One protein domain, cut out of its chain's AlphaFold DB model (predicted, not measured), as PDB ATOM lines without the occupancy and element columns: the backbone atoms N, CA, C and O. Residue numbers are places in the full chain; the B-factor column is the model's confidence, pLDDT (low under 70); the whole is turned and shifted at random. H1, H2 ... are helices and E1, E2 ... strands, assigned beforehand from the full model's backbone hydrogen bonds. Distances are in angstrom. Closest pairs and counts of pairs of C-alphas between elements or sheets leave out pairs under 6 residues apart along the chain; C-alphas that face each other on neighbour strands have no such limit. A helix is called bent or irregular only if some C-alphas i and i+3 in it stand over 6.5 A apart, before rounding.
ATOM      1  N   GLN A  21      34.510  52.085 -28.348       94.75
ATOM      2  CA  GLN A  21      34.469  50.965 -29.289       94.75
ATOM      3  C   GLN A  21      33.801  49.761 -28.628       94.75
ATOM      4  O   GLN A  21      33.851  49.609 -27.406       94.75
ATOM      5  N   ARG A  22      33.167  48.910 -29.438       93.88
ATOM      6  CA  ARG A  22      32.567  47.657 -28.973       93.88
ATOM      7  C   ARG A  22      33.642  46.578 -28.853       93.88
ATOM      8  O   ARG A  22      34.469  46.443 -29.748       93.88
ATOM      9  N   LEU A  23      33.592  45.783 -27.784       93.44
ATOM     10  CA  LEU A  23      34.435  44.596 -27.660       93.44
ATOM     11  C   LEU A  23      33.998  43.552 -28.695       93.44
ATOM     12  O   LEU A  23      32.832  43.155 -28.732       93.44
ATOM     13  N   GLN A  24      34.924  43.142 -29.554       94.75
ATOM     14  CA  GLN A  24      34.691  42.200 -30.646       94.75
ATOM     15  C   GLN A  24      35.853  41.205 -30.750       94.75
ATOM     16  O   GLN A  24      36.935  41.487 -30.227       94.75
ATOM     17  N   PRO A  25      35.653  40.045 -31.405       93.44
ATOM     18  CA  PRO A  25      36.747  39.136 -31.723       93.44
ATOM     19  C   PRO A  25      37.844  39.850 -32.530       93.44
ATOM     20  O   PRO A  25      37.525  40.703 -33.358       93.44
ATOM     21  N   PRO A  26      39.120  39.478 -32.352       92.00
ATOM     22  CA  PRO A  26      40.244  40.191 -32.964       92.00
ATOM     23  C   PRO A  26      40.193  40.224 -34.499       92.00
ATOM     24  O   PRO A  26      40.628  41.200 -35.103       92.00
ATOM     25  N   ASP A  27      39.615  39.196 -35.126       93.88
ATOM     26  CA  ASP A  27      39.592  39.041 -36.587       93.88
ATOM     27  C   ASP A  27      38.275  39.493 -37.242       93.88
ATOM     28  O   ASP A  27      38.083  39.304 -38.446       93.88
ATOM     29  N   GLN A  28      37.325  40.043 -36.475       93.69
ATOM     30  CA  GLN A  28      35.989  40.371 -36.983       93.69
ATOM     31  C   GLN A  28      35.509  41.737 -36.501       93.69
ATOM     32  O   GLN A  28      35.379  41.971 -35.305       93.69
ATOM     33  N   ASN A  29      35.118  42.594 -37.448       95.12
ATOM     34  CA  ASN A  29      34.334  43.789 -37.158       95.12
ATOM     35  C   ASN A  29      32.868  43.552 -37.530       95.12
ATOM     36  O   ASN A  29      32.534  43.432 -38.709       95.12
ATOM     37  N   LEU A  30      32.004  43.447 -36.522       93.94
ATOM     38  CA  LEU A  30      30.576  43.169 -36.699       93.94
ATOM     39  C   LEU A  30      29.745  44.459 -36.613       93.94
ATOM     40  O   LEU A  30      30.090  45.356 -35.842       93.94
ATOM     41  N   ASP A  31      28.618  44.545 -37.321       93.19
ATOM     42  CA  ASP A  31      27.595  45.584 -37.112       93.19
ATOM     43  C   ASP A  31      26.586  45.183 -36.010       93.19
ATOM     44  O   ASP A  31      26.725  44.143 -35.354       93.19
ATOM     45  N   SER A  32      25.570  46.009 -35.741       90.56
ATOM     46  CA  SER A  32      24.523  45.696 -34.748       90.56
ATOM     47  C   SER A  32      23.684  44.461 -35.104       90.56
ATOM     48  O   SER A  32      23.039  43.897 -34.227       90.56
ATOM     49  N   GLN A  33      23.724  44.023 -36.365       93.38
ATOM     50  CA  GLN A  33      23.044  42.835 -36.882       93.38
ATOM     51  C   GLN A  33      23.970  41.604 -36.931       93.38
ATOM     52  O   GLN A  33      23.557  40.548 -37.401       93.38
ATOM     53  N   GLY A  34      25.222  41.722 -36.468       92.06
ATOM     54  CA  GLY A  34      26.192  40.625 -36.451       92.06
ATOM     55  C   GLY A  34      26.854  40.336 -37.802       92.06
ATOM     56  O   GLY A  34      27.438  39.269 -37.971       92.06
ATOM     57  N   ARG A  35      26.778  41.252 -38.774       94.12
ATOM     58  CA  ARG A  35      27.402  41.087 -40.098       94.12
ATOM     59  C   ARG A  35      28.800  41.686 -40.110       94.12
ATOM     60  O   ARG A  35      29.010  42.762 -39.559       94.12
ATOM     61  N   THR A  36      29.733  41.034 -40.797       95.56
ATOM     62  CA  THR A  36      31.082  41.573 -41.005       95.56
ATOM     63  C   THR A  36      31.049  42.793 -41.913       95.56
ATOM     64  O   THR A  36      30.582  42.709 -43.053       95.56
ATOM     65  N   VAL A  37      31.573  43.912 -41.424       95.19
ATOM     66  CA  VAL A  37      31.602  45.193 -42.135       95.19
ATOM     67  C   VAL A  37      32.990  45.824 -42.050       95.19
ATOM     68  O   VAL A  37      33.730  45.616 -41.095       95.19
ATOM     69  N   TRP A  38      33.354  46.624 -43.054       93.75
ATOM     70  CA  TRP A  38      34.602  47.400 -43.029       93.75
ATOM     71  C   TRP A  38      34.499  48.658 -42.171       93.75
ATOM     72  O   TRP A  38      35.488  49.101 -41.597       93.75
ATOM     73  N   PHE A  39      33.307  49.251 -42.106       92.50
ATOM     74  CA  PHE A  39      33.075  50.447 -41.311       92.50
ATOM     75  C   PHE A  39      33.062  50.101 -39.820       92.50
ATOM     76  O   PHE A  39      32.260  49.274 -39.382       92.50
ATOM     77  N   CYS A  40      33.919  50.758 -39.041       92.88
ATOM     78  CA  CYS A  40      33.960  50.620 -37.590       92.88
ATOM     79  C   CYS A  40      33.215  51.785 -36.936       92.88
ATOM     80  O   CYS A  40      33.575  52.950 -37.127       92.88
ATOM     81  N   GLU A  41      32.212  51.482 -36.117       92.75
ATOM     82  CA  GLU A  41      31.561  52.496 -35.297       92.75
ATOM     83  C   GLU A  41      32.495  52.909 -34.153       92.75
ATOM     84  O   GLU A  41      32.852  52.104 -33.292       92.75
ATOM     85  N   SER A  42      32.931  54.169 -34.162       94.56
ATOM     86  CA  SER A  42      33.873  54.682 -33.169       94.56
ATOM     87  C   SER A  42      33.591  56.148 -32.820       94.56
ATOM     88  O   SER A  42      34.215  57.059 -33.381       94.56
ATOM     89  N   PRO A  43      32.638  56.414 -31.907       94.06
ATOM     90  CA  PRO A  43      32.326  57.766 -31.467       94.06
ATOM     91  C   PRO A  43      33.536  58.435 -30.812       94.06
ATOM     92  O   PRO A  43      34.197  57.847 -29.956       94.06
ATOM     93  N   LYS A  44      33.815  59.679 -31.212       96.19
ATOM     94  CA  LYS A  44      34.902  60.503 -30.674       96.19
ATOM     95  C   LYS A  44      34.385  61.393 -29.542       96.19
ATOM     96  O   LYS A  44      33.434  62.143 -29.741       96.19
ATOM     97  N   THR A  45      35.064  61.380 -28.402       96.19
ATOM     98  CA  THR A  45      34.830  62.275 -27.262       96.19
ATOM     99  C   THR A  45      36.152  62.867 -26.768       96.19
ATOM    100  O   THR A  45      37.234  62.428 -27.161       96.19
ATOM    101  N   THR A  46      36.075  63.894 -25.922       94.94
ATOM    102  CA  THR A  46      37.248  64.513 -25.293       94.94
ATOM    103  C   THR A  46      37.168  64.308 -23.788       94.94
ATOM    104  O   THR A  46      36.120  64.515 -23.181       94.94
ATOM    105  N   THR A  47      38.281  63.912 -23.185       95.12
ATOM    106  CA  THR A  47      38.452  63.766 -21.737       95.12
ATOM    107  C   THR A  47      39.785  64.389 -21.315       95.12
ATOM    108  O   THR A  47      40.466  65.001 -22.135       95.12
ATOM    109  N   THR A  48      40.178  64.243 -20.053       94.75
ATOM    110  CA  THR A  48      41.510  64.621 -19.556       94.75
ATOM    111  C   THR A  48      42.363  63.376 -19.324       94.75
ATOM    112  O   THR A  48      41.827  62.278 -19.122       94.75
ATOM    113  N   ILE A  49      43.692  63.513 -19.344       92.00
ATOM    114  CA  ILE A  49      44.577  62.365 -19.087       92.00
ATOM    115  C   ILE A  49      44.325  61.794 -17.687       92.00
ATOM    116  O   ILE A  49      44.260  60.574 -17.549       92.00
ATOM    117  N   ALA A  50      44.087  62.645 -16.685       91.56
ATOM    118  CA  ALA A  50      43.757  62.207 -15.327       91.56
ATOM    119  C   ALA A  50      42.527  61.274 -15.294       91.56
ATOM    120  O   ALA A  50      42.596  60.158 -14.772       91.56
ATOM    121  N   LYS A  51      41.419  61.684 -15.928       91.88
ATOM    122  CA  LYS A  51      40.184  60.880 -15.992       91.88
ATOM    123  C   LYS A  51      40.386  59.570 -16.744       91.88
ATOM    124  O   LYS A  51      39.885  58.530 -16.319       91.88
ATOM    125  N   TYR A  52      41.117  59.609 -17.854       95.19
ATOM    126  CA  TYR A  52      41.386  58.404 -18.631       95.19
ATOM    127  C   TYR A  52      42.316  57.431 -17.895       95.19
ATOM    128  O   TYR A  52      42.074  56.228 -17.920       95.19
ATOM    129  N   GLY A  53      43.334  57.938 -17.195       94.25
ATOM    130  CA  GLY A  53      44.227  57.131 -16.364       94.25
ATOM    131  C   GLY A  53      43.478  56.412 -15.242       94.25
ATOM    132  O   GLY A  53      43.677  55.216 -15.042       94.25
ATOM    133  N   ALA A  54      42.545  57.104 -14.580       93.88
ATOM    134  CA  ALA A  54      41.675  56.486 -13.581       93.88
ATOM    135  C   ALA A  54      40.788  55.380 -14.183       93.88
ATOM    136  O   ALA A  54      40.690  54.297 -13.609       93.88
ATOM    137  N   TYR A  55      40.189  55.618 -15.355       95.81
ATOM    138  CA  TYR A  55      39.403  54.604 -16.068       95.81
ATOM    139  C   TYR A  55      40.245  53.377 -16.449       95.81
ATOM    140  O   TYR A  55      39.810  52.248 -16.238       95.81
ATOM    141  N   GLN A  56      41.468  53.584 -16.947       96.00
ATOM    142  CA  GLN A  56      42.395  52.502 -17.289       96.00
ATOM    143  C   GLN A  56      42.769  51.654 -16.065       96.00
ATOM    144  O   GLN A  56      42.717  50.425 -16.118       96.00
ATOM    145  N   ALA A  57      43.074  52.298 -14.933       95.25
ATOM    146  CA  ALA A  57      43.367  51.594 -13.686       95.25
ATOM    147  C   ALA A  57      42.153  50.802 -13.173       95.25
ATOM    148  O   ALA A  57      42.288  49.641 -12.783       95.25
ATOM    149  N   ALA A  58      40.962  51.407 -13.206       96.06
ATOM    150  CA  ALA A  58      39.728  50.754 -12.780       96.06
ATOM    151  C   ALA A  58      39.383  49.544 -13.660       96.06
ATOM    152  O   ALA A  58      39.074  48.481 -13.125       96.06
ATOM    153  N   SER A  59      39.510  49.678 -14.985       93.81
ATOM    154  CA  SER A  59      39.240  48.595 -15.937       93.81
ATOM    155  C   SER A  59      40.150  47.385 -15.707       93.81
ATOM    156  O   SER A  59      39.683  46.250 -15.740       93.81
ATOM    157  N   PHE A  60      41.429  47.605 -15.388       94.81
ATOM    158  CA  PHE A  60      42.344  46.510 -15.061       94.81
ATOM    159  C   PHE A  60      41.970  45.795 -13.753       94.81
ATOM    160  O   PHE A  60      41.979  44.566 -13.681       94.81
ATOM    161  N   ILE A  61      41.610  46.554 -12.714       94.50
ATOM    162  CA  ILE A  61      41.168  45.983 -11.431       94.50
ATOM    163  C   ILE A  61      39.889  45.159 -11.620       94.50
ATOM    164  O   ILE A  61      39.761  44.086 -11.026       94.50
ATOM    165  N   GLU A  62      38.956  45.648 -12.437       93.12
ATOM    166  CA  GLU A  62      37.727  44.940 -12.789       93.12
ATOM    167  C   GLU A  62      38.023  43.631 -13.529       93.12
ATOM    168  O   GLU A  62      37.543  42.585 -13.093       93.12
ATOM    169  N   ALA A  63      38.902  43.655 -14.537       92.12
ATOM    170  CA  ALA A  63      39.315  42.462 -15.277       92.12
ATOM    171  C   ALA A  63      39.927  41.384 -14.361       92.12
ATOM    172  O   ALA A  63      39.510  40.226 -14.393       92.12
ATOM    173  N   ILE A  64      40.837  41.762 -13.450       93.12
ATOM    174  CA  ILE A  64      41.404  40.827 -12.457       93.12
ATOM    175  C   ILE A  64      40.304  40.215 -11.577       93.12
ATOM    176  O   ILE A  64      40.399  39.068 -11.128       93.12
ATOM    177  N   LYS A  65      39.281  41.002 -11.239       92.25
ATOM    178  CA  LYS A  65      38.191  40.558 -10.372       92.25
ATOM    179  C   LYS A  65      37.263  39.590 -11.106       92.25
ATOM    180  O   LYS A  65      36.866  38.593 -10.506       92.25
ATOM    181  N   GLU A  66      36.972  39.849 -12.377       88.75
ATOM    182  CA  GLU A  66      36.202  38.957 -13.247       88.75
ATOM    183  C   GLU A  66      36.902  37.598 -13.410       88.75
ATOM    184  O   GLU A  66      36.279  36.564 -13.165       88.75
ATOM    185  N   GLU A  67      38.218  37.577 -13.654       83.06
ATOM    186  CA  GLU A  67      39.008  36.334 -13.705       83.06
ATOM    187  C   GLU A  67      38.928  35.528 -12.397       83.06
ATOM    188  O   GLU A  67      38.744  34.308 -12.406       83.06
ATOM    189  N   LYS A  68      39.018  36.199 -11.239       80.81
ATOM    190  CA  LYS A  68      38.892  35.546  -9.923       80.81
ATOM    191  C   LYS A  68      37.504  34.938  -9.704       80.81
ATOM    192  O   LYS A  68      37.407  33.868  -9.102       80.81
ATOM    193  N   ILE A  69      36.445  35.597 -10.175       76.69
ATOM    194  CA  ILE A  69      35.064  35.101 -10.069       76.69
ATOM    195  C   ILE A  69      34.858  33.890 -10.986       76.69
ATOM    196  O   ILE A  69      34.277  32.893 -10.545       76.69
ATOM    197  N   VAL A  70      35.372  33.926 -12.220       73.56
ATOM    198  CA  VAL A  70      35.337  32.780 -13.146       73.56
ATOM    199  C   VAL A  70      36.050  31.573 -12.535       73.56
ATOM    200  O   VAL A  70      35.480  30.482 -12.501       73.56
ATOM    201  N   ASN A  71      37.235  31.775 -11.954       66.06
ATOM    202  CA  ASN A  71      38.016  30.703 -11.328       66.06
ATOM    203  C   ASN A  71      37.353  30.123 -10.064       66.06
ATOM    204  O   ASN A  71      37.518  28.943  -9.765       66.06
ATOM    205  N   PHE A  72      36.598  30.927  -9.311       64.44
ATOM    206  CA  PHE A  72      35.882  30.456  -8.119       64.44
ATOM    207  C   PHE A  72      34.583  29.708  -8.469       64.44
ATOM    208  O   PHE A  72      34.240  28.709  -7.832       64.44
ATOM    209  N   SER A  73      33.877  30.154  -9.512       59.16
ATOM    210  CA  SER A  73      32.602  29.573  -9.960       59.16
ATOM    211  C   SER A  73      32.741  28.287 -10.790       59.16
ATOM    212  O   SER A  73      31.755  27.572 -10.955       59.16
ATOM    213  N   THR A  74      33.946  27.928 -11.248       54.09
ATOM    214  CA  THR A  74      34.219  26.692 -12.017       54.09
ATOM    215  C   THR A  74      34.632  25.475 -11.174       54.09
ATOM    216  O   THR A  74      35.066  24.464 -11.720       54.09
ATOM    217  N   SER A  75      34.424  25.480  -9.853       52.16
ATOM    218  CA  SER A  75      34.661  24.308  -8.986       52.16
ATOM    219  C   SER A  75      33.552  23.232  -9.067       52.16
ATOM    220  O   SER A  75      33.004  22.792  -8.059       52.16
TER     221      SER A  75
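Overview. This is residues 21 to 75 of the 130 residues of an uncharacterized protein of Trichobilharzia regenti (UniProt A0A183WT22). The printed part is an open V: an unnamed looped stretch, residues 21 to 43, winds back on itself to make one arm, the short strand E1 leads from it to the corner, and the long helix H1 makes the other arm. Residues 45 to 75, with most of E1 and the whole of H1, stand free of the loop, and the space between the arms is empty. The printed part has 55 residues, with one named strand and then one named helix, and its class is mostly helix. It is extended, with a radius of gyration of the C-alphas of 15.8 A, and flat, spanning 39 by 36 by 16 A.

Arrangement. Residues 21 to 43 come first, and their C-alphas lie 5 to 19 A from the mean of all C-alphas. Strand E1, residues 44 to 48, follows and pairs with no named strand. Helix H1, residues 49 to 73, comes next over a tight link with 0 residues between. E1 and H1 meet only through their link. In H1 every O i to N i+4 pair is within hydrogen-bond range.

Along the chain. The C-alpha of Gln 21 is at (34.469, 50.965, -29.289). E1 runs from Lys 44, C-alpha at (34.902, 60.503, -30.674), to Thr 48, 13.6 A from first to last C-alpha. H1 runs from Ile 49, C-alpha at (44.577, 62.365, -19.087), to Ser 73, C-alpha at (32.602, 29.573, -9.960), a length of 36.1 A, and is not bent.

Size, cuts and confidence. The two C-alphas farthest apart are those of Thr 46 and Ser 75, at 43.5 A. The C-alphas of Gln 21 and Ser 75 are 33.5 A apart. The printed part has no cut. The mean pLDDT of the printed part is 89.5, and residues 71 to 75 are under 70.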